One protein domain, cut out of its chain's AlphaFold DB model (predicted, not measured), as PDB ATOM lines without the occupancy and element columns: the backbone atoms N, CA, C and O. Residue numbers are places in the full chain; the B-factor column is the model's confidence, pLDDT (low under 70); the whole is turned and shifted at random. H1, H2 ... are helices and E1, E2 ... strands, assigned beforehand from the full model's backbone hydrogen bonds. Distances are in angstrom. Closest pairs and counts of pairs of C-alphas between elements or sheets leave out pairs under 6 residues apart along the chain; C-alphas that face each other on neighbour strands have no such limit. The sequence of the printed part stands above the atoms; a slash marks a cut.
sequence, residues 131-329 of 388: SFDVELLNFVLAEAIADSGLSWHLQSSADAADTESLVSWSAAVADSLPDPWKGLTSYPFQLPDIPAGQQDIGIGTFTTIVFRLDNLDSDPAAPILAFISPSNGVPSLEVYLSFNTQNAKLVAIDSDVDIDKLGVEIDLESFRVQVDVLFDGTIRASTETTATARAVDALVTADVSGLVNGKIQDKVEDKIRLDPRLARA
ATOM      1  N   SER A 131     171.245 179.071 348.425       94.44
ATOM      2  CA  SER A 131     169.834 179.083 348.065       94.44
ATOM      3  C   SER A 131     169.526 180.419 347.405       94.44
ATOM      4  O   SER A 131     169.898 181.468 347.936       94.44
ATOM      5  N   PHE A 132     168.909 180.361 346.233       94.06
ATOM      6  CA  PHE A 132     168.493 181.516 345.452       94.06
ATOM      7  C   PHE A 132     166.980 181.556 345.415       94.06
ATOM      8  O   PHE A 132     166.352 180.562 345.059       94.06
ATOM      9  N   ASP A 133     166.417 182.710 345.741       94.25
ATOM     10  CA  ASP A 133     165.004 182.974 345.511       94.25
ATOM     11  C   ASP A 133     164.719 182.923 344.000       94.25
ATOM     12  O   ASP A 133     165.356 183.635 343.217       94.25
ATOM     13  N   VAL A 134     163.820 182.025 343.590       92.19
ATOM     14  CA  VAL A 134     163.520 181.778 342.170       92.19
ATOM     15  C   VAL A 134     162.842 182.986 341.537       92.19
ATOM     16  O   VAL A 134     163.117 183.288 340.380       92.19
ATOM     17  N   GLU A 135     161.999 183.704 342.277       91.31
ATOM     18  CA  GLU A 135     161.305 184.879 341.756       91.31
ATOM     19  C   GLU A 135     162.311 185.983 341.416       91.31
ATOM     20  O   GLU A 135     162.332 186.484 340.290       91.31
ATOM     21  N   LEU A 136     163.227 186.289 342.339       91.62
ATOM     22  CA  LEU A 136     164.307 187.239 342.086       91.62
ATOM     23  C   LEU A 136     165.215 186.785 340.935       91.62
ATOM     24  O   LEU A 136     165.598 187.601 340.096       91.62
ATOM     25  N   LEU A 137     165.574 185.501 340.888       91.50
ATOM     26  CA  LEU A 137     166.430 184.971 339.830       91.50
ATOM     27  C   LEU A 137     165.752 185.069 338.455       91.50
ATOM     28  O   LEU A 137     166.406 185.462 337.493       91.50
ATOM     29  N   ASN A 138     164.445 184.814 338.373       91.75
ATOM     30  CA  ASN A 138     163.665 184.991 337.148       91.75
ATOM     31  C   ASN A 138     163.667 186.452 336.681       91.75
ATOM     32  O   ASN A 138     163.850 186.698 335.494       91.75
ATOM     33  N   PHE A 139     163.551 187.426 337.593       90.19
ATOM     34  CA  PHE A 139     163.663 188.846 337.230       90.19
ATOM     35  C   PHE A 139     165.036 189.198 336.647       90.19
ATOM     36  O   PHE A 139     165.113 189.883 335.631       90.19
ATOM     37  N   VAL A 140     166.119 188.711 337.261       90.06
ATOM     38  CA  VAL A 140     167.483 188.955 336.762       90.06
ATOM     39  C   VAL A 140     167.698 188.310 335.391       90.06
ATOM     40  O   VAL A 140     168.316 188.916 334.519       90.06
ATOM     41  N   LEU A 141     167.186 187.095 335.187       90.00
ATOM     42  CA  LEU A 141     167.293 186.386 333.912       90.00
ATOM     43  C   LEU A 141     166.468 187.053 332.808       90.00
ATOM     44  O   LEU A 141     166.955 187.175 331.688       90.00
ATOM     45  N   ALA A 142     165.257 187.519 333.124       87.12
ATOM     46  CA  ALA A 142     164.420 188.254 332.183       87.12
ATOM     47  C   ALA A 142     165.109 189.544 331.706       87.12
ATOM     48  O   ALA A 142     165.149 189.799 330.504       87.12
ATOM     49  N   GLU A 143     165.718 190.307 332.620       88.69
ATOM     50  CA  GLU A 143     166.491 191.507 332.270       88.69
ATOM     51  C   GLU A 143     167.705 191.158 331.396       88.69
ATOM     52  O   GLU A 143     167.916 191.757 330.343       88.69
ATOM     53  N   ALA A 144     168.472 190.130 331.777       89.06
ATOM     54  CA  ALA A 144     169.643 189.700 331.014       89.06
ATOM     55  C   ALA A 144     169.285 189.260 329.584       89.06
ATOM     56  O   ALA A 144     170.048 189.502 328.650       89.06
ATOM     57  N   ILE A 145     168.127 188.622 329.395       89.38
ATOM     58  CA  ILE A 145     167.645 188.218 328.073       89.38
ATOM     59  C   ILE A 145     167.140 189.418 327.276       89.38
ATOM     60  O   ILE A 145     167.424 189.488 326.080       89.38
ATOM     61  N   ALA A 146     166.461 190.377 327.901       87.00
ATOM     62  CA  ALA A 146     166.093 191.619 327.227       87.00
ATOM     63  C   ALA A 146     167.343 192.360 326.708       87.00
ATOM     64  O   ALA A 146     167.404 192.725 325.532       87.00
ATOM     65  N   ASP A 147     168.386 192.471 327.535       89.88
ATOM     66  CA  ASP A 147     169.670 193.088 327.170       89.88
ATOM     67  C   ASP A 147     170.485 192.260 326.161       89.88
ATOM     68  O   ASP A 147     171.337 192.787 325.432       89.88
ATOM     69  N   SER A 148     170.228 190.951 326.085       91.56
ATOM     70  CA  SER A 148     170.914 190.067 325.141       91.56
ATOM     71  C   SER A 148     170.614 190.414 323.685       91.56
ATOM     72  O   SER A 148     171.396 190.048 322.812       91.56
ATOM     73  N   GLY A 149     169.506 191.112 323.405       91.69
ATOM     74  CA  GLY A 149     169.068 191.419 322.044       91.69
ATOM     75  C   GLY A 149     168.792 190.171 321.201       91.69
ATOM     76  O   GLY A 149     168.946 190.230 319.983       91.69
ATOM     77  N   LEU A 150     168.454 189.044 321.841       92.75
ATOM     78  CA  LEU A 150     168.157 187.788 321.164       92.75
ATOM     79  C   LEU A 150     166.995 187.980 320.178       92.75
ATOM     80  O   LEU A 150     165.915 188.421 320.558       92.75
ATOM     81  N   SER A 151     167.216 187.624 318.917       93.38
ATOM     82  CA  SER A 151     166.221 187.728 317.849       93.38
ATOM     83  C   SER A 151     166.384 186.586 316.856       93.38
ATOM     84  O   SER A 151     167.495 186.097 316.634       93.38
ATOM     85  N   TRP A 152     165.272 186.128 316.292       93.38
ATOM     86  CA  TRP A 152     165.222 185.019 315.346       93.38
ATOM     87  C   TRP A 152     164.494 185.448 314.079       93.38
ATOM     88  O   TRP A 152     163.423 186.043 314.148       93.38
ATOM     89  N   HIS A 153     165.051 185.076 312.935       94.94
ATOM     90  CA  HIS A 153     164.414 185.207 311.633       94.94
ATOM     91  C   HIS A 153     164.361 183.831 310.972       94.94
ATOM     92  O   HIS A 153     165.371 183.120 310.925       94.94
ATOM     93  N   LEU A 154     163.183 183.456 310.482       93.62
ATOM     94  CA  LEU A 154     162.920 182.186 309.825       93.62
ATOM     95  C   LEU A 154     162.443 182.428 308.393       93.62
ATOM     96  O   LEU A 154     161.417 183.068 308.153       93.62
ATOM     97  N   GLN A 155     163.180 181.841 307.458       94.00
ATOM     98  CA  GLN A 155     162.892 181.846 306.033       94.00
ATOM     99  C   GLN A 155     163.379 180.540 305.412       94.00
ATOM    100  O   GLN A 155     164.516 180.113 305.655       94.00
ATOM    101  N   SER A 156     162.494 179.876 304.669       93.06
ATOM    102  CA  SER A 156     162.782 178.586 304.056       93.06
ATOM    103  C   SER A 156     163.240 178.717 302.608       93.06
ATOM    104  O   SER A 156     162.787 179.588 301.867       93.06
ATOM    105  N   SER A 157     164.114 177.803 302.194       92.56
ATOM    106  CA  SER A 157     164.638 177.741 300.834       92.56
ATOM    107  C   SER A 157     164.861 176.298 300.390       92.56
ATOM    108  O   SER A 157     165.147 175.401 301.191       92.56
ATOM    109  N   ALA A 158     164.739 176.064 299.085       90.62
ATOM    110  CA  ALA A 158     165.026 174.772 298.471       90.62
ATOM    111  C   ALA A 158     166.537 174.505 298.357       90.62
ATOM    112  O   ALA A 158     166.949 173.347 298.264       90.62
ATOM    113  N   ASP A 159     167.361 175.557 298.343       91.00
ATOM    114  CA  ASP A 159     168.812 175.426 298.243       91.00
ATOM    115  C   ASP A 159     169.422 175.158 299.627       91.00
ATOM    116  O   ASP A 159     169.216 175.895 300.589       91.00
ATOM    117  N   ALA A 160     170.202 174.084 299.736       85.12
ATOM    118  CA  ALA A 160     170.885 173.719 300.972       85.12
ATOM    119  C   ALA A 160     172.036 174.679 301.332       85.12
ATOM    120  O   ALA A 160     172.500 174.668 302.473       85.12
ATOM    121  N   ALA A 161     172.524 175.465 300.366       88.81
ATOM    122  CA  ALA A 161     173.529 176.501 300.587       88.81
ATOM    123  C   ALA A 161     172.928 177.812 301.115       88.81
ATOM    124  O   ALA A 161     173.673 178.679 301.572       88.81
ATOM    125  N   ASP A 162     171.607 177.950 301.053       90.19
ATOM    126  CA  ASP A 162     170.901 179.155 301.445       90.19
ATOM    127  C   ASP A 162     170.615 179.158 302.953       90.19
ATOM    128  O   ASP A 162     170.015 178.232 303.504       90.19
ATOM    129  N   THR A 163     171.105 180.186 303.641       87.12
ATOM    130  CA  THR A 163     171.036 180.311 305.104       87.12
ATOM    131  C   THR A 163     170.412 181.640 305.508       87.12
ATOM    132  O   THR A 163     170.960 182.364 306.339       87.12
ATOM    133  N   GLU A 164     169.302 181.984 304.861       91.19
ATOM    134  CA  GLU A 164     168.519 183.185 305.161       91.19
ATOM    135  C   GLU A 164     167.977 183.179 306.593       91.19
ATOM    136  O   GLU A 164     167.968 184.226 307.234       91.19
ATOM    137  N   SER A 165     167.627 182.009 307.144       93.19
ATOM    138  CA  SER A 165     167.273 181.905 308.562       93.19
ATOM    139  C   SER A 165     168.481 182.198 309.454       93.19
ATOM    140  O   SER A 165     169.586 181.711 309.211       93.19
ATOM    141  N   LEU A 166     168.283 182.957 310.531       93.75
ATOM    142  CA  LEU A 166     169.357 183.294 311.461       93.75
ATOM    143  C   LEU A 166     168.850 183.525 312.879       93.75
ATOM    144  O   LEU A 166     167.731 183.977 313.109       93.75
ATOM    145  N   VAL A 167     169.733 183.252 313.835       92.56
ATOM    146  CA  VAL A 167     169.613 183.712 315.221       92.56
ATOM    147  C   VAL A 167     170.614 184.839 315.421       92.56
ATOM    148  O   VAL A 167     171.745 184.732 314.960       92.56
ATOM    149  N   SER A 168     170.231 185.915 316.094       94.19
ATOM    150  CA  SER A 168     171.099 187.065 316.362       94.19
ATOM    151  C   SER A 168     171.009 187.515 317.812       94.19
ATOM    152  O   SER A 168     170.059 187.178 318.516       94.19
ATOM    153  N   TRP A 169     172.032 188.236 318.260       95.31
ATOM    154  CA  TRP A 169     172.152 188.778 319.612       95.31
ATOM    155  C   TRP A 169     173.015 190.047 319.604       95.31
ATOM    156  O   TRP A 169     173.623 190.419 318.597       95.31
ATOM    157  N   SER A 170     173.066 190.740 320.737       95.75
ATOM    158  CA  SER A 170     173.778 192.005 320.894       95.75
ATOM    159  C   SER A 170     175.297 191.835 320.781       95.75
ATOM    160  O   SER A 170     175.866 190.786 321.086       95.75
ATOM    161  N   ALA A 171     175.992 192.907 320.390       95.31
ATOM    162  CA  ALA A 171     177.456 192.906 320.316       95.31
ATOM    163  C   ALA A 171     178.114 192.580 321.672       95.31
ATOM    164  O   ALA A 171     179.135 191.905 321.715       95.31
ATOM    165  N   ALA A 172     177.493 192.991 322.783       93.62
ATOM    166  CA  ALA A 172     177.982 192.676 324.122       93.62
ATOM    167  C   ALA A 172     177.966 191.162 324.399       93.62
ATOM    168  O   ALA A 172     178.935 190.621 324.931       93.62
ATOM    169  N   VAL A 173     176.895 190.470 323.990       92.44
ATOM    170  CA  VAL A 173     176.838 189.004 324.051       92.44
ATOM    171  C   VAL A 173     177.903 188.406 323.140       92.44
ATOM    172  O   VAL A 173     178.667 187.562 323.602       92.44
ATOM    173  N   ALA A 174     178.020 188.886 321.899       92.75
ATOM    174  CA  ALA A 174     179.002 188.400 320.932       92.75
ATOM    175  C   ALA A 174     180.441 188.462 321.470       92.75
ATOM    176  O   ALA A 174     181.191 187.492 321.358       92.75
ATOM    177  N   ASP A 175     180.819 189.565 322.116       92.19
ATOM    178  CA  ASP A 175     182.153 189.756 322.697       92.19
ATOM    179  C   ASP A 175     182.428 188.830 323.894       92.19
ATOM    180  O   ASP A 175     183.590 188.524 324.187       92.19
ATOM    181  N   SER A 176     181.370 188.379 324.580       85.62
ATOM    182  CA  SER A 176     181.447 187.442 325.707       85.62
ATOM    183  C   SER A 176     181.507 185.970 325.293       85.62
ATOM    184  O   SER A 176     181.832 185.121 326.126       85.62
ATOM    185  N   LEU A 177     181.207 185.650 324.028       81.81
ATOM    186  CA  LEU A 177     181.238 184.272 323.551       81.81
ATOM    187  C   LEU A 177     182.679 183.726 323.558       81.81
ATOM    188  O   LEU A 177     183.627 184.460 323.263       81.81
ATOM    189  N   PRO A 178     182.873 182.436 323.882       77.88
ATOM    190  CA  PRO A 178     184.187 181.812 323.835       77.88
ATOM    191  C   PRO A 178     184.639 181.587 322.391       77.88
ATOM    192  O   PRO A 178     183.819 181.459 321.480       77.88
ATOM    193  N   ASP A 179     185.949 181.469 322.175       77.81
ATOM    194  CA  ASP A 179     186.486 181.070 320.873       77.81
ATOM    195  C   ASP A 179     185.938 179.687 320.457       77.81
ATOM    196  O   ASP A 179     185.804 178.796 321.303       77.81
ATOM    197  N   PRO A 180     185.619 179.466 319.166       82.38
ATOM    198  CA  PRO A 180     185.798 180.367 318.019       82.38
ATOM    199  C   PRO A 180     184.630 181.345 317.776       82.38
ATOM    200  O   PRO A 180     184.600 182.016 316.749       82.38
ATOM    201  N   TRP A 181     183.648 181.407 318.673       82.06
ATOM    202  CA  TRP A 181     182.400 182.159 318.496       82.06
ATOM    203  C   TRP A 181     182.495 183.624 318.930       82.06
ATOM    204  O   TRP A 181     181.549 184.387 318.750       82.06
ATOM    205  N   LYS A 182     183.629 184.026 319.504       87.19
ATOM    206  CA  LYS A 182     183.859 185.388 319.969       87.19
ATOM    207  C   LYS A 182     183.686 186.410 318.843       87.19
ATOM    208  O   LYS A 182     184.276 186.285 317.773       87.19
ATOM    209  N   GLY A 183     182.893 187.443 319.110       92.06
ATOM    210  CA  GLY A 183     182.573 188.517 318.168       92.06
ATOM    211  C   GLY A 183     181.531 188.145 317.109       92.06
ATOM    212  O   GLY A 183     181.152 188.999 316.309       92.06
ATOM    213  N   LEU A 184     181.029 186.905 317.094       93.31
ATOM    214  CA  LEU A 184     179.937 186.513 316.208       93.31
ATOM    215  C   LEU A 184     178.623 187.093 316.740       93.31
ATOM    216  O   LEU A 184     178.229 186.763 317.851       93.31
ATOM    217  N   THR A 185     177.941 187.938 315.966       95.12
ATOM    218  CA  THR A 185     176.665 188.584 316.357       95.12
ATOM    219  C   THR A 185     175.426 187.838 315.868       95.12
ATOM    220  O   THR A 185     174.298 188.209 316.191       95.12
ATOM    221  N   SER A 186     175.622 186.815 315.038       93.94
ATOM    222  CA  SER A 186     174.539 186.037 314.450       93.94
ATOM    223  C   SER A 186     175.012 184.674 313.980       93.94
ATOM    224  O   SER A 186     176.125 184.534 313.473       93.94
ATOM    225  N   TYR A 187     174.123 183.695 314.045       90.75
ATOM    226  CA  TYR A 187     174.328 182.350 313.548       90.75
ATOM    227  C   TYR A 187     173.301 182.026 312.453       90.75
ATOM    228  O   TYR A 187     172.127 181.812 312.772       90.75
ATOM    229  N   PRO A 188     173.713 182.011 311.173       91.69
ATOM    230  CA  PRO A 188     172.832 181.654 310.073       91.69
ATOM    231  C   PRO A 188     172.661 180.133 309.970       91.69
ATOM    232  O   PRO A 188     173.570 179.354 310.276       91.69
ATOM    233  N   PHE A 189     171.496 179.691 309.511       89.25
ATOM    234  CA  PHE A 189     171.194 178.285 309.287       89.25
ATOM    235  C   PHE A 189     170.203 178.091 308.138       89.25
ATOM    236  O   PHE A 189     169.457 178.986 307.768       89.25
ATOM    237  N   GLN A 190     170.211 176.891 307.564       90.38
ATOM    238  CA  GLN A 190     169.294 176.521 306.494       90.38
ATOM    239  C   GLN A 190     167.990 175.968 307.073       90.38
ATOM    240  O   GLN A 190     168.017 175.094 307.949       90.38
ATOM    241  N   LEU A 191     166.870 176.448 306.536       90.94
ATOM    242  CA  LEU A 191     165.539 175.897 306.749       90.94
ATOM    243  C   LEU A 191     164.992 175.442 305.383       90.94
ATOM    244  O   LEU A 191     164.916 176.257 304.470       90.94
ATOM    245  N   PRO A 192     164.657 174.157 305.186       90.75
ATOM    246  CA  PRO A 192     164.134 173.680 303.916       90.75
ATOM    247  C   PRO A 192     162.678 174.089 303.728       90.75
ATOM    248  O   PRO A 192     161.921 174.166 304.698       90.75
ATOM    249  N   ASP A 193     162.284 174.274 302.469       92.12
ATOM    250  CA  ASP A 193     160.873 174.384 302.099       92.12
ATOM    251  C   ASP A 193     160.064 173.175 302.623       92.12
ATOM    252  O   ASP A 193     160.596 172.080 302.847       92.12
ATOM    253  N   ILE A 194     158.769 173.386 302.852       89.75
ATOM    254  CA  ILE A 194     157.877 172.485 303.588       89.75
ATOM    255  C   ILE A 194     157.049 171.654 302.598       89.75
ATOM    256  O   ILE A 194     156.041 172.145 302.086       89.75
ATOM    257  N   PRO A 195     157.427 170.395 302.304       88.88
ATOM    258  CA  PRO A 195     156.607 169.513 301.487       88.88
ATOM    259  C   PRO A 195     155.425 168.975 302.296       88.88
ATOM    260  O   PRO A 195     155.583 168.589 303.458       88.88
ATOM    261  N   ALA A 196     154.273 168.883 301.641       86.06
ATOM    262  CA  ALA A 196     153.027 168.377 302.190       86.06
ATOM    263  C   ALA A 196     152.242 167.589 301.132       86.06
ATOM    264  O   ALA A 196     152.314 167.872 299.935       86.06
ATOM    265  N   GLY A 197     151.487 166.587 301.565       82.50
ATOM    266  CA  GLY A 197     150.565 165.828 300.728       82.50
ATOM    267  C   GLY A 197     149.103 166.171 301.003       82.50
ATOM    268  O   GLY A 197     148.769 166.879 301.952       82.50
ATOM    269  N   GLN A 198     148.195 165.605 300.201       75.50
ATOM    270  CA  GLN A 198     146.746 165.800 300.378       75.50
ATOM    271  C   GLN A 198     146.262 165.473 301.795       75.50
ATOM    272  O   GLN A 198     145.360 166.123 302.319       75.50
ATOM    273  N   GLN A 199     146.841 164.430 302.396       76.56
ATOM    274  CA  GLN A 199     146.459 163.949 303.722       76.56
ATOM    275  C   GLN A 199     146.865 164.917 304.836       76.56
ATOM    276  O   GLN A 199     146.244 164.886 305.894       76.56
ATOM    277  N   ASP A 200     147.853 165.779 304.588       76.12
ATOM    278  CA  ASP A 200     148.385 166.706 305.586       76.12
ATOM    279  C   ASP A 200     147.570 168.005 305.668       76.12
ATOM    280  O   ASP A 200     147.529 168.642 306.713       76.12
ATOM    281  N   ILE A 201     146.911 168.398 304.571       76.94
ATOM    282  CA  ILE A 201     146.211 169.690 304.450       76.94
ATOM    283  C   ILE A 201     144.702 169.506 304.304       76.94
ATOM    284  O   ILE A 201     143.941 170.409 304.607       76.94
ATOM    285  N   GLY A 202     144.221 168.356 303.822       75.00
ATOM    286  CA  GLY A 202     142.786 168.045 303.807       75.00
ATOM    287  C   GLY A 202     141.910 168.946 302.921       75.00
ATOM    288  O   GLY A 202     140.684 168.876 303.014       75.00
ATOM    289  N   ILE A 203     142.506 169.762 302.047       74.12
ATOM    290  CA  ILE A 203     141.819 170.619 301.069       74.12
ATOM    291  C   ILE A 203     142.313 170.302 299.656       74.12
ATOM    292  O   ILE A 203     143.462 169.923 299.473       74.12
ATOM    293  N   GLY A 204     141.453 170.457 298.646       74.31
ATOM    294  CA  GLY A 204     141.825 170.289 297.236       74.31
ATOM    295  C   GLY A 204     142.135 168.850 296.787       74.31
ATOM    296  O   GLY A 204     141.871 167.865 297.482       74.31
ATOM    297  N   THR A 205     142.663 168.733 295.566       76.44
ATOM    298  CA  THR A 205     143.062 167.469 294.924       76.44
ATOM    299  C   THR A 205     144.469 167.600 294.349       76.44
ATOM    300  O   THR A 205     144.633 167.962 293.188       76.44
ATOM    301  N   PHE A 206     145.470 167.320 295.174       78.38
ATOM    302  CA  PHE A 206     146.893 167.285 294.825       78.38
ATOM    303  C   PHE A 206     147.528 166.095 295.533       78.38
ATOM    304  O   PHE A 206     147.048 165.696 296.592       78.38
ATOM    305  N   THR A 207     148.587 165.515 294.981       81.38
ATOM    306  CA  THR A 207     149.379 164.508 295.700       81.38
ATOM    307  C   THR A 207     150.530 165.146 296.463       81.38
ATOM    308  O   THR A 207     150.876 164.651 297.536       81.38
ATOM    309  N   THR A 208     151.061 166.270 295.972       87.38
ATOM    310  CA  THR A 208     152.169 166.998 296.597       87.38
ATOM    311  C   THR A 208     152.029 168.502 296.408       87.38
ATOM    312  O   THR A 208     151.750 168.976 295.307       87.38
ATOM    313  N   ILE A 209     152.298 169.258 297.464       87.12
ATOM    314  CA  ILE A 209     152.455 170.711 297.446       87.12
ATOM    315  C   ILE A 209     153.656 171.085 298.316       87.12
ATOM    316  O   ILE A 209     153.937 170.426 299.318       87.12
ATOM    317  N   VAL A 210     154.397 172.111 297.919       90.06
ATOM    318  CA  VAL A 210     155.554 172.619 298.657       90.06
ATOM    319  C   VAL A 210     155.273 174.051 299.068       90.06
ATOM    320  O   VAL A 210     154.917 174.876 298.225       90.06
ATOM    321  N   PHE A 211     155.457 174.345 300.352       89.62
ATOM    322  CA  PHE A 211     155.331 175.692 300.890       89.62
ATOM    323  C   PHE A 211     156.683 176.317 301.177       89.62
ATOM    324  O   PHE A 211     157.595 175.654 301.674       89.62
ATOM    325  N   ARG A 212     156.760 177.622 300.941       92.31
ATOM    326  CA  ARG A 212     157.843 178.475 301.402       92.31
ATOM    327  C   ARG A 212     157.370 179.346 302.548       92.31
ATOM    328  O   ARG A 212     156.382 180.065 302.398       92.31
ATOM    329  N   LEU A 213     158.092 179.276 303.661       92.69
ATOM    330  CA  LEU A 213     157.989 180.229 304.755       92.69
ATOM    331  C   LEU A 213     158.860 181.442 304.426       92.69
ATOM    332  O   LEU A 213     160.051 181.291 304.169       92.69
ATOM    333  N   ASP A 214     158.268 182.624 304.462       92.94
ATOM    334  CA  ASP A 214     158.918 183.888 304.139       92.94
ATOM    335  C   ASP A 214     158.707 184.891 305.281       92.94
ATOM    336  O   ASP A 214     157.589 185.029 305.790       92.94
ATOM    337  N   ASN A 215     159.784 185.574 305.673       93.50
ATOM    338  CA  ASN A 215     159.802 186.680 306.630       93.50
ATOM    339  C   ASN A 215     159.067 186.428 307.970       93.50
ATOM    340  O   ASN A 215     158.240 187.239 308.400       93.50
ATOM    341  N   LEU A 216     159.350 185.305 308.642       94.44
ATOM    342  CA  LEU A 216     158.845 185.049 309.994       94.44
ATOM    343  C   LEU A 216     159.873 185.490 311.045       94.44
ATOM    344  O   LEU A 216     160.841 184.787 311.327       94.44
ATOM    345  N   ASP A 217     159.629 186.651 311.647       95.38
ATOM    346  CA  ASP A 217     160.521 187.286 312.621       95.38
ATOM    347  C   ASP A 217     160.010 187.128 314.058       95.38
ATOM    348  O   ASP A 217     158.802 187.189 314.318       95.38
ATOM    349  N   SER A 218     160.924 186.975 315.018       94.81
ATOM    350  CA  SER A 218     160.595 187.100 316.438       94.81
ATOM    351  C   SER A 218     159.992 188.476 316.708       94.81
ATOM    352  O   SER A 218     160.498 189.479 316.202       94.81
ATOM    353  N   ASP A 219     158.922 188.536 317.497       94.50
ATOM    354  CA  ASP A 219     158.178 189.770 317.726       94.50
ATOM    355  C   ASP A 219     158.979 190.727 318.628       94.50
ATOM    356  O   ASP A 219     159.128 190.449 319.819       94.50
ATOM    357  N   PRO A 220     159.460 191.879 318.116       89.06
ATOM    358  CA  PRO A 220     160.223 192.830 318.921       89.06
ATOM    359  C   PRO A 220     159.370 193.533 319.988       89.06
ATOM    360  O   PRO A 220     159.921 194.173 320.883       89.06
ATOM    361  N   ALA A 221     158.038 193.469 319.889       89.38
ATOM    362  CA  ALA A 221     157.122 194.031 320.876       89.38
ATOM    363  C   ALA A 221     156.729 193.022 321.968       89.38
ATOM    364  O   ALA A 221     156.192 193.432 323.003       89.38
ATOM    365  N   ALA A 222     156.989 191.726 321.769       90.44
ATOM    366  CA  ALA A 222     156.719 190.694 322.760       90.44
ATOM    367  C   ALA A 222     157.967 190.447 323.626       90.44
ATOM    368  O   ALA A 222     159.044 190.183 323.089       90.44
ATOM    369  N   PRO A 223     157.862 190.490 324.966       87.38
ATOM    370  CA  PRO A 223     158.991 190.152 325.818       87.38
ATOM    371  C   PRO A 223     159.342 188.670 325.665       87.38
ATOM    372  O   PRO A 223     158.458 187.807 325.659       87.38
ATOM    373  N   ILE A 224     160.637 188.371 325.607       91.06
ATOM    374  CA  ILE A 224     161.124 187.001 325.752       91.06
ATOM    375  C   ILE A 224     160.906 186.607 327.209       91.06
ATOM    376  O   ILE A 224     161.433 187.248 328.121       91.06
ATOM    377  N   LEU A 225     160.101 185.575 327.440       90.75
ATOM    378  CA  LEU A 225     159.842 185.100 328.793       90.75
ATOM    379  C   LEU A 225     160.922 184.099 329.164       90.75
ATOM    380  O   LEU A 225     161.174 183.171 328.402       90.75
ATOM    381  N   ALA A 226     161.517 184.261 330.340       91.69
ATOM    382  CA  ALA A 226     162.423 183.267 330.877       91.69
ATOM    383  C   ALA A 226     162.227 183.078 332.366       91.69
ATOM    384  O   ALA A 226     162.159 184.043 333.130       91.69
ATOM    385  N   PHE A 227     162.136 181.822 332.774       91.31
ATOM    386  CA  PHE A 227     161.940 181.481 334.169       91.31
ATOM    387  C   PHE A 227     162.472 180.091 334.471       91.31
ATOM    388  O   PHE A 227     162.579 179.225 333.604       91.31
ATOM    389  N   ILE A 228     162.810 179.885 335.735       92.69
ATOM    390  CA  ILE A 228     163.243 178.600 336.244       92.69
ATOM    391  C   ILE A 228     162.023 177.822 336.722       92.69
ATOM    392  O   ILE A 228     161.245 178.303 337.548       92.69
ATOM    393  N   SER A 229     161.891 176.595 336.234       89.19
ATOM    394  CA  SER A 229     160.844 175.652 336.610       89.19
ATOM    395  C   SER A 229     161.451 174.284 336.970       89.19
ATOM    396  O   SER A 229     162.587 173.970 336.602       89.19
ATOM    397  N   PRO A 230     160.728 173.427 337.708       85.94
ATOM    398  CA  PRO A 230     161.069 172.014 337.807       85.94
ATOM    399  C   PRO A 230     160.592 171.239 336.565       85.94
ATOM    400  O   PRO A 230     159.392 171.064 336.368       85.94
ATOM    401  N   SER A 231     161.517 170.646 335.806       81.31
ATOM    402  CA  SER A 231     161.216 169.682 334.738       81.31
ATOM    403  C   SER A 231     161.637 168.276 335.166       81.31
ATOM    404  O   SER A 231     162.820 167.968 335.296       81.31
ATOM    405  N   ASN A 232     160.663 167.403 335.450       77.00
ATOM    406  CA  ASN A 232     160.896 166.031 335.937       77.00
ATOM    407  C   ASN A 232     161.823 165.937 337.173       77.00
ATOM    408  O   ASN A 232     162.570 164.974 337.330       77.00
ATOM    409  N   GLY A 233     161.783 166.940 338.056       77.69
ATOM    410  CA  GLY A 233     162.624 167.005 339.260       77.69
ATOM    411  C   GLY A 233     164.027 167.586 339.044       77.69
ATOM    412  O   GLY A 233     164.776 167.712 340.012       77.69
ATOM    413  N   VAL A 234     164.375 167.982 337.817       87.25
ATOM    414  CA  VAL A 234     165.592 168.738 337.493       87.25
ATOM    415  C   VAL A 234     165.207 170.208 337.291       87.25
ATOM    416  O   VAL A 234     164.230 170.476 336.591       87.25
ATOM    417  N   PRO A 235     165.922 171.181 337.887       93.69
ATOM    418  CA  PRO A 235     165.695 172.589 337.570       93.69
ATOM    419  C   PRO A 235     165.945 172.848 336.080       93.69
ATOM    420  O   PRO A 235     166.903 172.319 335.518       93.69
ATOM    421  N   SER A 236     165.103 173.649 335.446       93.25
ATOM    422  CA  SER A 236     165.181 173.986 334.027       93.25
ATOM    423  C   SER A 236     164.991 175.480 333.854       93.25
ATOM    424  O   SER A 236     164.098 176.045 334.476       93.25
ATOM    425  N   LEU A 237     165.819 176.114 333.028       93.12
ATOM    426  CA  LEU A 237     165.545 177.448 332.505       93.12
ATOM    427  C   LEU A 237     164.701 177.282 331.244       93.12
ATOM    428  O   LEU A 237     165.200 176.770 330.246       93.12
ATOM    429  N   GLU A 238     163.444 177.697 331.300       93.00
ATOM    430  CA  GLU A 238     162.552 177.719 330.144       93.00
ATOM    431  C   GLU A 238     162.579 179.115 329.526       93.00
ATOM    432  O   GLU A 238     162.421 180.104 330.242       93.00
ATOM    433  N   VAL A 239     162.786 179.199 328.212       92.25
ATOM    434  CA  VAL A 239     162.833 180.448 327.445       92.25
ATOM    435  C   VAL A 239     161.802 180.386 326.327       92.25
ATOM    436  O   VAL A 239     161.844 179.480 325.499       92.25
ATOM    437  N   TYR A 240     160.902 181.364 326.269       93.38
ATOM    438  CA  TYR A 240     159.838 181.444 325.271       93.38
ATOM    439  C   TYR A 240     160.022 182.678 324.395       93.38
ATOM    440  O   TYR A 240     159.983 183.813 324.878       93.38
ATOM    441  N   LEU A 241     160.162 182.446 323.094       93.81
ATOM    442  CA  LEU A 241     160.296 183.466 322.065       93.81
ATOM    443  C   LEU A 241     159.055 183.459 321.174       93.81
ATOM    444  O   LEU A 241     158.780 182.472 320.491       93.81
ATOM    445  N   SER A 242     158.302 184.555 321.181       95.12
ATOM    446  CA  SER A 242     157.111 184.709 320.337       95.12
ATOM    447  C   SER A 242     157.479 185.350 319.001       95.12
ATOM    448  O   SER A 242     158.414 186.146 318.938       95.12
ATOM    449  N   PHE A 243     156.746 185.014 317.943       95.19
ATOM    450  CA  PHE A 243     156.976 185.538 316.599       95.19
ATOM    451  C   PHE A 243     155.810 186.394 316.119       95.19
ATOM    452  O   PHE A 243     154.648 186.129 316.435       95.19
ATOM    453  N   ASN A 244     156.135 187.416 315.330       95.06
ATOM    454  CA  ASN A 244     155.150 188.262 314.683       95.06
ATOM    455  C   ASN A 244     154.745 187.628 313.352       95.06
ATOM    456  O   ASN A 244     155.513 187.607 312.391       95.06
ATOM    457  N   THR A 245     153.511 187.141 313.284       93.75
ATOM    458  CA  THR A 245     153.001 186.454 312.099       93.75
ATOM    459  C   THR A 245     152.341 187.387 311.080       93.75
ATOM    460  O   THR A 245     151.999 186.941 309.993       93.75
ATOM    461  N   GLN A 246     152.202 188.691 311.368       89.94
ATOM    462  CA  GLN A 246     151.499 189.636 310.482       89.94
ATOM    463  C   GLN A 246     152.190 189.833 309.128       89.94
ATOM    464  O   GLN A 246     151.522 190.084 308.127       89.94
ATOM    465  N   ASN A 247     153.523 189.755 309.108       85.94
ATOM    466  CA  ASN A 247     154.329 189.912 307.894       85.94
ATOM    467  C   ASN A 247     154.836 188.574 307.346       85.94
ATOM    468  O   ASN A 247     155.359 188.542 306.231       85.94
ATOM    469  N   ALA A 248     154.679 187.499 308.119       91.12
ATOM    470  CA  ALA A 248     155.072 186.168 307.704       91.12
ATOM    471  C   ALA A 248     154.139 185.678 306.598       91.12
ATOM    472  O   ALA A 248     152.927 185.898 306.642       91.12
ATOM    473  N   LYS A 249     154.697 184.989 305.609       88.75
ATOM    474  CA  LYS A 249     153.911 184.352 304.554       88.75
ATOM    475  C   LYS A 249     154.271 182.889 304.464       88.75
ATOM    476  O   LYS A 249     155.445 182.533 304.484       88.75
ATOM    477  N   LEU A 250     153.256 182.051 304.302       87.62
ATOM    478  CA  LEU A 250     153.440 180.659 303.935       87.62
ATOM    479  C   LEU A 250     152.776 180.437 302.578       87.62
ATOM    480  O   LEU A 250     151.560 180.302 302.474       87.62
ATOM    481  N   VAL A 251     153.586 180.483 301.521       86.94
ATOM    482  CA  VAL A 251     153.106 180.470 300.134       86.94
ATOM    483  C   VAL A 251     153.370 179.128 299.488       86.94
ATOM    484  O   VAL A 251     154.450 178.559 299.635       86.94
ATOM    485  N   ALA A 252     152.392 178.616 298.751       87.19
ATOM    486  CA  ALA A 252     152.617 177.460 297.904       87.19
ATOM    487  C   ALA A 252     153.534 177.876 296.741       87.19
ATOM    488  O   ALA A 252     153.265 178.875 296.073       87.19
ATOM    489  N   ILE A 253     154.611 177.125 296.506       89.88
ATOM    490  CA  ILE A 253     155.602 177.419 295.455       89.88
ATOM    491  C   ILE A 253     155.706 176.334 294.383       89.88
ATOM    492  O   ILE A 253     156.169 176.614 293.281       89.88
ATOM    493  N   ASP A 254     155.287 175.108 294.694       88.31
ATOM    494  CA  ASP A 254     155.317 173.978 293.767       88.31
ATOM    495  C   ASP A 254     154.192 172.989 294.098       88.31
ATOM    496  O   ASP A 254     153.802 172.851 295.260       88.31
ATOM    497  N   SER A 255     153.651 172.314 293.084       86.31
ATOM    498  CA  SER A 255     152.649 171.259 293.238       86.31
ATOM    499  C   SER A 255     152.562 170.375 291.989       86.31
ATOM    500  O   SER A 255     152.892 170.791 290.881       86.31
ATOM    501  N   ASP A 256     152.071 169.143 292.150       86.00
ATOM    502  CA  ASP A 256     151.764 168.241 291.031       86.00
ATOM    503  C   ASP A 256     150.537 168.678 290.214       86.00
ATOM    504  O   ASP A 256     150.252 168.122 289.149       86.00
ATOM    505  N   VAL A 257     149.818 169.690 290.696       83.12
ATOM    506  CA  VAL A 257     148.750 170.375 289.974       83.12
ATOM    507  C   VAL A 257     149.067 171.865 289.834       83.12
ATOM    508  O   VAL A 257     149.951 172.407 290.485       83.12
ATOM    509  N   ASP A 258     148.336 172.538 288.950       81.44
ATOM    510  CA  ASP A 258     148.530 173.960 288.667       81.44
ATOM    511  C   ASP A 258     148.246 174.825 289.912       81.44
ATOM    512  O   ASP A 258     147.100 174.927 290.361       81.44
ATOM    513  N   ILE A 259     149.297 175.429 290.473       77.25
ATOM    514  CA  ILE A 259     149.264 176.165 291.743       77.25
ATOM    515  C   ILE A 259     148.382 177.413 291.676       77.25
ATOM    516  O   ILE A 259     147.654 177.713 292.624       77.25
ATOM    517  N   ASP A 260     148.347 178.060 290.508       76.88
ATOM    518  CA  ASP A 260     147.512 179.231 290.245       76.88
ATOM    519  C   ASP A 260     146.020 178.864 290.246       76.88
ATOM    520  O   ASP A 260     145.158 179.719 290.445       76.88
ATOM    521  N   LYS A 261     145.701 177.580 290.035       73.75
ATOM    522  CA  LYS A 261     144.333 177.046 290.087       73.75
ATOM    523  C   LYS A 261     143.969 176.430 291.433       73.75
ATOM    524  O   LYS A 261     142.784 176.225 291.684       73.75
ATOM    525  N   LEU A 262     144.951 176.096 292.270       72.75
ATOM    526  CA  LEU A 262     144.718 175.525 293.596       72.75
ATOM    527  C   LEU A 262     144.148 176.555 294.568       72.75
ATOM    528  O   LEU A 262     143.311 176.195 295.395       72.75
ATOM    529  N   GLY A 263     144.612 177.808 294.467       73.12
ATOM    530  CA  GLY A 263     144.187 178.902 295.337       73.12
ATOM    531  C   GLY A 263     144.276 178.515 296.811       73.12
ATOM    532  O   GLY A 263     143.275 178.592 297.506       73.12
ATOM    533  N   VAL A 264     145.418 178.007 297.278       78.44
ATOM    534  CA  VAL A 264     145.605 177.662 298.695       78.44
ATOM    535  C   VAL A 264     146.283 178.828 299.402       78.44
ATOM    536  O   VAL A 264     147.394 179.210 299.043       78.44
ATOM    537  N   GLU A 265     145.616 179.362 300.416       81.06
ATOM    538  CA  GLU A 265     146.154 180.346 301.353       81.06
ATOM    539  C   GLU A 265     146.436 179.640 302.680       81.06
ATOM    540  O   GLU A 265     145.627 178.821 303.127       81.06
ATOM    541  N   ILE A 266     147.585 179.923 303.297       84.69
ATOM    542  CA  ILE A 266     147.853 179.496 304.669       84.69
ATOM    543  C   ILE A 266     148.063 180.725 305.537       84.69
ATOM    544  O   ILE A 266     148.994 181.500 305.316       84.69
ATOM    545  N   ASP A 267     147.217 180.837 306.552       88.38
ATOM    546  CA  ASP A 267     147.298 181.860 307.575       88.38
ATOM    547  C   ASP A 267     148.058 181.297 308.780       88.38
ATOM    548  O   ASP A 267     147.655 180.307 309.397       88.38
ATOM    549  N   LEU A 268     149.188 181.925 309.111       90.69
ATOM    550  CA  LEU A 268     149.942 181.638 310.326       90.69
ATOM    551  C   LEU A 268     149.411 182.541 311.445       90.69
ATOM    552  O   LEU A 268     149.668 183.741 311.479       90.69
ATOM    553  N   GLU A 269     148.642 181.976 312.367       92.56
ATOM    554  CA  GLU A 269     147.958 182.739 313.416       92.56
ATOM    555  C   GLU A 269     148.877 183.005 314.607       92.56
ATOM    556  O   GLU A 269     148.879 184.098 315.170       92.56
ATOM    557  N   SER A 270     149.673 182.007 314.993       93.38
ATOM    558  CA  SER A 270     150.688 182.162 316.028       93.38
ATOM    559  C   SER A 270     151.861 181.222 315.796       93.38
ATOM    560  O   SER A 270     151.708 180.123 315.257       93.38
ATOM    561  N   PHE A 271     153.043 181.664 316.210       94.25
ATOM    562  CA  PHE A 271     154.238 180.841 316.231       94.25
ATOM    563  C   PHE A 271     155.106 181.227 317.429       94.25
ATOM    564  O   PHE A 271     155.291 182.412 317.733       94.25
ATOM    565  N   ARG A 272     155.626 180.222 318.125       94.75
ATOM    566  CA  ARG A 272     156.494 180.390 319.286       94.75
ATOM    567  C   ARG A 272     157.571 179.317 319.291       94.75
ATOM    568  O   ARG A 272     157.303 178.163 318.971       94.75
ATOM    569  N   VAL A 273     158.769 179.696 319.714       93.50
ATOM    570  CA  VAL A 273     159.850 178.770 320.057       93.50
ATOM    571  C   VAL A 273     159.963 178.712 321.575       93.50
ATOM    572  O   VAL A 273     160.015 179.751 322.233       93.50
ATOM    573  N   GLN A 274     160.022 177.505 322.124       92.81
ATOM    574  CA  GLN A 274     160.402 177.246 323.505       92.81
ATOM    575  C   GLN A 274     161.772 176.564 323.519       92.81
ATOM    576  O   GLN A 274     162.016 175.633 322.753       92.81
ATOM    577  N   VAL A 275     162.664 177.024 324.391       91.69
ATOM    578  CA  VAL A 275     163.966 176.405 324.648       91.69
ATOM    579  C   VAL A 275     164.071 176.090 326.131       91.69
ATOM    580  O   VAL A 275     164.011 176.992 326.963       91.69
ATOM    581  N   ASP A 276     164.282 174.819 326.454       92.00
ATOM    582  CA  ASP A 276     164.506 174.356 327.819       92.00
ATOM    583  C   ASP A 276     165.986 174.024 328.006       92.00
ATOM    584  O   ASP A 276     166.529 173.148 327.329       92.00
ATOM    585  N   VAL A 277     166.633 174.684 328.961       92.12
ATOM    586  CA  VAL A 277     167.989 174.358 329.410       92.12
ATOM    587  C   VAL A 277     167.888 173.713 330.786       92.12
ATOM    588  O   VAL A 277     167.812 174.392 331.814       92.12
ATOM    589  N   LEU A 278     167.893 172.382 330.814       93.25
ATOM    590  CA  LEU A 278     167.915 171.628 332.059       93.25
ATOM    591  C   LEU A 278     169.273 171.806 332.727       93.25
ATOM    592  O   LEU A 278     170.327 171.808 332.090       93.25
ATOM    593  N   PHE A 279     169.261 171.892 334.052       92.94
ATOM    594  CA  PHE A 279     170.463 172.164 334.828       92.94
ATOM    595  C   PHE A 279     171.412 170.958 334.893       92.94
ATOM    596  O   PHE A 279     172.508 171.064 335.436       92.94
ATOM    597  N   ASP A 280     171.039 169.811 334.322       88.69
ATOM    598  CA  ASP A 280     171.947 168.695 334.035       88.69
ATOM    599  C   ASP A 280     172.754 168.880 332.731       88.69
ATOM    600  O   ASP A 280     173.650 168.083 332.450       88.69
ATOM    601  N   GLY A 281     172.479 169.953 331.981       86.88
ATOM    602  CA  GLY A 281     173.102 170.294 330.706       86.88
ATOM    603  C   GLY A 281     172.286 169.893 329.476       86.88
ATOM    604  O   GLY A 281     172.674 170.220 328.358       86.88
ATOM    605  N   THR A 282     171.162 169.193 329.634       90.50
ATOM    606  CA  THR A 282     170.297 168.848 328.500       90.50
ATOM    607  C   THR A 282     169.618 170.101 327.961       90.50
ATOM    608  O   THR A 282     168.939 170.800 328.706       90.50
ATOM    609  N   ILE A 283     169.744 170.351 326.658       90.00
ATOM    610  CA  ILE A 283     168.997 171.411 325.973       90.00
ATOM    611  C   ILE A 283     167.920 170.771 325.102       90.00
ATOM    612  O   ILE A 283     168.187 169.796 324.395       90.00
ATOM    613  N   ARG A 284     166.703 171.307 325.165       88.81
ATOM    614  CA  ARG A 284     165.580 170.932 324.305       88.81
ATOM    615  C   ARG A 284     165.021 172.179 323.658       88.81
ATOM    616  O   ARG A 284     165.066 173.253 324.248       88.81
ATOM    617  N   ALA A 285     164.492 172.021 322.460       89.50
ATOM    618  CA  ALA A 285     163.725 173.061 321.816       89.50
ATOM    619  C   ALA A 285     162.428 172.454 321.305       89.50
ATOM    620  O   ALA A 285     162.403 171.301 320.892       89.50
ATOM    621  N   SER A 286     161.365 173.228 321.340       89.88
ATOM    622  CA  SER A 286     160.096 172.884 320.728       89.88
ATOM    623  C   SER A 286     159.527 174.128 320.077       89.88
ATOM    624  O   SER A 286     159.893 175.262 320.397       89.88
ATOM    625  N   THR A 287     158.634 173.913 319.127       92.25
ATOM    626  CA  THR A 287     157.849 174.993 318.548       92.25
ATOM    627  C   THR A 287     156.384 174.757 318.864       92.25
ATOM    628  O   THR A 287     155.932 173.612 318.965       92.25
ATOM    629  N   GLU A 288     155.650 175.847 319.033       93.62
ATOM    630  CA  GLU A 288     154.197 175.866 319.121       93.62
ATOM    631  C   GLU A 288     153.694 176.690 317.940       93.62
ATOM    632  O   GLU A 288     154.077 177.849 317.774       93.62
ATOM    633  N   THR A 289     152.852 176.089 317.107       92.94
ATOM    634  CA  THR A 289     152.324 176.729 315.901       92.94
ATOM    635  C   THR A 289     150.807 176.656 315.904       92.94
ATOM    636  O   THR A 289     150.236 175.635 316.282       92.94
ATOM    637  N   THR A 290     150.153 177.714 315.439       93.88
ATOM    638  CA  THR A 290     148.750 177.685 315.019       93.88
ATOM    639  C   THR A 290     148.678 178.182 313.586       93.88
ATOM    640  O   THR A 290     149.065 179.317 313.312       93.88
ATOM    641  N   ALA A 291     148.231 177.324 312.675       91.44
ATOM    642  CA  ALA A 291     148.138 177.636 311.258       91.44
ATOM    643  C   ALA A 291     146.900 176.995 310.627       91.44
ATOM    644  O   ALA A 291     146.594 175.824 310.876       91.44
ATOM    645  N   THR A 292     146.226 177.748 309.764       90.19
ATOM    646  CA  THR A 292     145.040 177.287 309.046       90.19
ATOM    647  C   THR A 292     145.236 177.422 307.543       90.19
ATOM    648  O   THR A 292     145.672 178.450 307.038       90.19
ATOM    649  N   ALA A 293     144.934 176.354 306.810       87.12
ATOM    650  CA  ALA A 293     144.933 176.353 305.356       87.12
ATOM    651  C   ALA A 293     143.507 176.518 304.837       87.12
ATOM    652  O   ALA A 293     142.568 175.890 305.341       87.12
ATOM    653  N   ARG A 294     143.342 177.318 303.789       84.94
ATOM    654  CA  ARG A 294     142.058 177.560 303.139       84.94
ATOM    655  C   ARG A 294     142.215 177.517 301.628       84.94
ATOM    656  O   ARG A 294     143.153 178.075 301.074       84.94
ATOM    657  N   ALA A 295     141.262 176.885 300.947       77.62
ATOM    658  CA  ALA A 295     141.126 177.056 299.506       77.62
ATOM    659  C   ALA A 295     140.273 178.306 299.222       77.62
ATOM    660  O   ALA A 295     139.161 178.418 299.739       77.62
ATOM    661  N   VAL A 296     140.783 179.230 298.408       68.94
ATOM    662  CA  VAL A 296     140.219 180.553 298.080       68.94
ATOM    663  C   VAL A 296     138.762 180.451 297.617       68.94
ATOM    664  O   VAL A 296     137.921 181.248 298.035       68.94
ATOM    665  N   ASP A 297     138.432 179.405 296.853       67.50
ATOM    666  CA  ASP A 297     137.085 179.160 296.322       67.50
ATOM    667  C   ASP A 297     136.227 178.210 297.182       67.50
ATOM    668  O   ASP A 297     135.090 177.888 296.822       67.50
ATOM    669  N   ALA A 298     136.732 177.754 298.335       62.12
ATOM    670  CA  ALA A 298     136.024 176.844 299.227       62.12
ATOM    671  C   ALA A 298     135.737 177.465 300.606       62.12
ATOM    672  O   ALA A 298     136.495 178.252 301.171       62.12
ATOM    673  N   LEU A 299     134.624 177.038 301.202       66.50
ATOM    674  CA  LEU A 299     134.296 177.282 302.616       66.50
ATOM    675  C   LEU A 299     135.025 176.306 303.560       66.50
ATOM    676  O   LEU A 299     134.662 176.194 304.727       66.50
ATOM    677  N   VAL A 300     136.002 175.555 303.047       75.31
ATOM    678  CA  VAL A 300     136.716 174.521 303.796       75.31
ATOM    679  C   VAL A 300     138.040 175.091 304.280       75.31
ATOM    680  O   VAL A 300     138.870 175.519 303.478       75.31
ATOM    681  N   THR A 301     138.214 175.068 305.595       82.81
ATOM    682  CA  THR A 301     139.469 175.350 306.287       82.81
ATOM    683  C   THR A 301     139.987 174.065 306.913       82.81
ATOM    684  O   THR A 301     139.194 173.249 307.394       82.81
ATOM    685  N   ALA A 302     141.300 173.904 306.954       85.69
ATOM    686  CA  ALA A 302     141.954 172.792 307.618       85.69
ATOM    687  C   ALA A 302     143.036 173.291 308.570       85.69
ATOM    688  O   ALA A 302     143.722 174.269 308.287       85.69
ATOM    689  N   ASP A 303     143.177 172.603 309.697       88.00
ATOM    690  CA  ASP A 303     144.274 172.833 310.628       88.00
ATOM    691  C   ASP A 303     145.549 172.197 310.063       88.00
ATOM    692  O   ASP A 303     145.605 170.982 309.861       88.00
ATOM    693  N   VAL A 304     146.557 173.027 309.802       88.00
ATOM    694  CA  VAL A 304     147.880 172.607 309.312       88.00
ATOM    695  C   VAL A 304     148.982 172.878 310.332       88.00
ATOM    696  O   VAL A 304     150.169 172.782 310.016       88.00
ATOM    697  N   SER A 305     148.606 173.168 311.579       90.81
ATOM    698  CA  SER A 305     149.529 173.492 312.664       90.81
ATOM    699  C   SER A 305     150.574 172.399 312.851       90.81
ATOM    700  O   SER A 305     151.763 172.691 312.882       90.81
ATOM    701  N   GLY A 306     150.161 171.127 312.902       88.06
ATOM    702  CA  GLY A 306     151.078 169.998 313.096       88.06
ATOM    703  C   GLY A 306     152.089 169.814 311.958       88.06
ATOM    704  O   GLY A 306     153.243 169.474 312.215       88.06
ATOM    705  N   LEU A 307     151.677 170.086 310.715       85.88
ATOM    706  CA  LEU A 307     152.539 170.016 309.531       85.88
ATOM    707  C   LEU A 307     153.636 171.085 309.589       85.88
ATOM    708  O   LEU A 307     154.818 170.764 309.450       85.88
ATOM    709  N   VAL A 308     153.241 172.343 309.811       86.00
ATOM    710  CA  VAL A 308     154.176 173.474 309.910       86.00
ATOM    711  C   VAL A 308     155.099 173.279 311.114       86.00
ATOM    712  O   VAL A 308     156.318 173.375 310.980       86.00
ATOM    713  N   ASN A 309     154.527 172.904 312.262       90.06
ATOM    714  CA  ASN A 309     155.272 172.703 313.499       90.06
ATOM    715  C   ASN A 309     156.338 171.617 313.357       90.06
ATOM    716  O   ASN A 309     157.496 171.873 313.655       90.06
ATOM    717  N   GLY A 310     155.981 170.428 312.860       85.00
ATOM    718  CA  GLY A 310     156.923 169.311 312.765       85.00
ATOM    719  C   GLY A 310     158.136 169.622 311.885       85.00
ATOM    720  O   GLY A 310     159.261 169.275 312.230       85.00
ATOM    721  N   LYS A 311     157.935 170.337 310.770       81.12
ATOM    722  CA  LYS A 311     159.028 170.680 309.848       81.12
ATOM    723  C   LYS A 311     159.988 171.716 310.411       81.12
ATOM    724  O   LYS A 311     161.195 171.593 310.197       81.12
ATOM    725  N   ILE A 312     159.463 172.721 311.103       84.50
ATOM    726  CA  ILE A 312     160.297 173.759 311.710       84.50
ATOM    727  C   ILE A 312     160.980 173.203 312.966       84.50
ATOM    728  O   ILE A 312     162.188 173.381 313.120       84.50
ATOM    729  N   GLN A 313     160.254 172.459 313.806       88.31
ATOM    730  CA  GLN A 313     160.771 171.867 315.041       88.31
ATOM    731  C   GLN A 313     162.012 171.006 314.801       88.31
ATOM    732  O   GLN A 313     163.029 171.250 315.445       88.31
ATOM    733  N   ASP A 314     161.975 170.068 313.846       79.81
ATOM    734  CA  ASP A 314     163.116 169.184 313.553       79.81
ATOM    735  C   ASP A 314     164.402 169.982 313.268       79.81
ATOM    736  O   ASP A 314     165.504 169.603 313.673       79.81
ATOM    737  N   LYS A 315     164.273 171.123 312.581       80.56
ATOM    738  CA  LYS A 315     165.412 171.979 312.226       80.56
ATOM    739  C   LYS A 315     165.877 172.856 313.370       80.56
ATOM    740  O   LYS A 315     167.084 173.006 313.551       80.56
ATOM    741  N   VAL A 316     164.949 173.401 314.144       79.31
ATOM    742  CA  VAL A 316     165.266 174.170 315.347       79.31
ATOM    743  C   VAL A 316     165.982 173.277 316.369       79.31
ATOM    744  O   VAL A 316     167.052 173.642 316.861       79.31
ATOM    745  N   GLU A 317     165.472 172.068 316.609       81.75
ATOM    746  CA  GLU A 317     166.084 171.082 317.503       81.75
ATOM    747  C   GLU A 317     167.485 170.664 317.051       81.75
ATOM    748  O   GLU A 317     168.390 170.579 317.880       81.75
ATOM    749  N   ASP A 318     167.700 170.419 315.755       76.44
ATOM    750  CA  ASP A 318     169.016 170.051 315.220       76.44
ATOM    751  C   ASP A 318     170.067 171.156 315.409       76.44
ATOM    752  O   ASP A 318     171.258 170.858 315.541       76.44
ATOM    753  N   LYS A 319     169.653 172.430 315.428       76.19
ATOM    754  CA  LYS A 319     170.567 173.582 315.517       76.19
ATOM    755  C   LYS A 319     170.861 174.040 316.939       76.19
ATOM    756  O   LYS A 319     171.914 174.632 317.156       76.19
ATOM    757  N   ILE A 320     169.995 173.727 317.898       75.44
ATOM    758  CA  ILE A 320     170.174 174.093 319.313       75.44
ATOM    759  C   ILE A 320     171.023 173.059 320.090       75.44
ATOM    760  O   ILE A 320     171.374 173.268 321.252       75.44
ATOM    761  N   ARG A 321     171.429 171.944 319.465       71.56
ATOM    762  CA  ARG A 321     172.198 170.896 320.160       71.56
ATOM    763  C   ARG A 321     173.574 171.388 320.605       71.56
ATOM    764  O   ARG A 321     174.437 171.703 319.788       71.56
ATOM    765  N   LEU A 322     173.803 171.326 321.911       76.62
ATOM    766  CA  LEU A 322     175.106 171.490 322.541       76.62
ATOM    767  C   LEU A 322     175.482 170.191 323.259       76.62
ATOM    768  O   LEU A 322     174.605 169.461 323.721       76.62
ATOM    769  N   ASP A 323     176.781 169.896 323.367       78.56
ATOM    770  CA  ASP A 323     177.240 168.811 324.238       78.56
ATOM    771  C   ASP A 323     176.728 169.079 325.668       78.56
ATOM    772  O   ASP A 323     177.038 170.143 326.222       78.56
ATOM    773  N   PRO A 324     175.971 168.153 326.289       80.50
ATOM    774  CA  PRO A 324     175.395 168.392 327.608       80.50
ATOM    775  C   PRO A 324     176.435 168.724 328.681       80.50
ATOM    776  O   PRO A 324     176.168 169.504 329.589       80.50
ATOM    777  N   ARG A 325     177.660 168.194 328.577       76.56
ATOM    778  CA  ARG A 325     178.743 168.511 329.519       76.56
ATOM    779  C   ARG A 325     179.214 169.948 329.359       76.56
ATOM    780  O   ARG A 325     179.535 170.590 330.355       76.56
ATOM    781  N   LEU A 326     179.257 170.446 328.126       80.25
ATOM    782  CA  LEU A 326     179.640 171.825 327.847       80.25
ATOM    783  C   LEU A 326     178.544 172.799 328.299       80.25
ATOM    784  O   LEU A 326     178.849 173.776 328.978       80.25
ATOM    785  N   ALA A 327     177.276 172.492 328.010       83.44
ATOM    786  CA  ALA A 327     176.131 173.250 328.517       83.44
ATOM    787  C   ALA A 327     176.143 173.321 330.053       83.44
ATOM    788  O   ALA A 327     176.034 174.398 330.643       83.44
ATOM    789  N   ARG A 328     176.369 172.174 330.706       85.88
ATOM    790  CA  ARG A 328     176.499 172.087 332.159       85.88
ATOM    791  C   ARG A 328     177.657 172.931 332.693       85.88
ATOM    792  O   ARG A 328     177.484 173.620 333.693       85.88
ATOM    793  N   ALA A 329     178.808 172.918 332.025       81.50
ATOM    794  CA  ALA A 329     179.957 173.723 332.426       81.50
ATOM    795  C   ALA A 329     179.665 175.233 332.362       81.50
ATOM    796  O   ALA A 329     180.079 175.958 333.264       81.50
TER     797      ALA A 329
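This is residues 131 to 329 of the 388 residues of an uncharacterized protein of Actinobacteria bacterium (UniProt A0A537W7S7). Nine strands together curl round helix H5: a long, twisted sheet, E8 E9 E11 E12 E13, and a smaller one, E4 E3 E2 E7, which meet only at a point, E7 with E9; a third small sheet, E5 E6 E10, follows on where E6 runs on into E7, and H5 only grazes it. H1 packs on E8 towards one end of this elongated body, with E1 beyond it, and H4 lies at the opposite end. The printed part has 199 residues, with six named helices and thirteen named strands in the order E1 H1 E2 E3 H2 E4 E5 H3 E6 E7 E8 E9 E10 H4 E11 E12 E13 H5 H6. The three sheets are antiparallel and the class is mixed. The whole is compact, with a radius of gyration of the C-alphas of 19.0 A, and spans 61 by 34 by 31 A.

E1, residues 131 to 133, begins at C-alpha 131, (169.834, 179.083, 348.065). H1 is residues 134 to 148, 20.3 A long. Then come E2, 151 to 154, E3, 165 to 168, H2, 171 to 176, E4, 186 to 189, E5, 194 to 196, H3, 198 to 201, E6, 209 to 214, E7, 216 to 218, and E8, 225 to 231. E9, 234 to 244, is 31.8 A long. E10, 249 to 255, and H4, 259 to 262, precede E11, 264 to 278, 40.6 A long, which bends by 52 degrees at residue 269. E12, 283 to 295, is 38.8 A long. E13 is 301 to 303; H5, 305 to 320, is 21.7 A long; H6, 324 to 329, ends at C-alpha 329, (179.957, 173.723, 332.426).

E11, E12 and E13 form a meander, each strand the antiparallel neighbour of the one before; N 274 and O 286 are 2.8 A apart, N 293 and O 302 2.8 A. E9 pairs with E11, N 239 to O 275 at 2.8 A, and forms a hairpin with E8, N 229 to O 236 at 2.9 A. H5 is over E12 at a height over the sheet of 4.6 A, along the strands at 5 degrees on the local plane; the closest C-alphas are those of Ala 291 and Ser 305, 4.6 A. H1 is over E8, slantwise at 45 degrees on the local plane, with the C-alphas of Asn 138 and Phe 227 closest, 4.9 A. H3 and H6 only graze this sheet. E7 and E9 meet only at a point, C-alphas 218 and 243 facing each other at 3.9 A. E2 pairs with E7, N 154 to O 216 at 2.8 A, and with E3, N 153 to O 166 at 2.9 A; E3 pairs with E4, N 187 to O 167 at 2.8 A. E6 runs on into E7 at 41 degrees and pairs with E5, N 194 to O 211 at 2.8 A, and E10, N 212 to O 251 at 2.8 A. H4 only grazes that sheet. H1 and H2 are close but not clearly touching, the C-alphas of Ser 148 and Val 173 6.1 A apart. E1 pairs with no named strand. Every O i to N i+4 pair is within hydrogen-bond range in H1, H2 and H6, and 11 of 12 in H5; H3 and H4 are too short for one.

The C-alphas farthest apart, of Ser 131 and Lys 261, are 63.4 A apart. The printed part has no cut and no long link. The mean pLDDT of the printed part is 87.4; residues 296 to 299 are under 70.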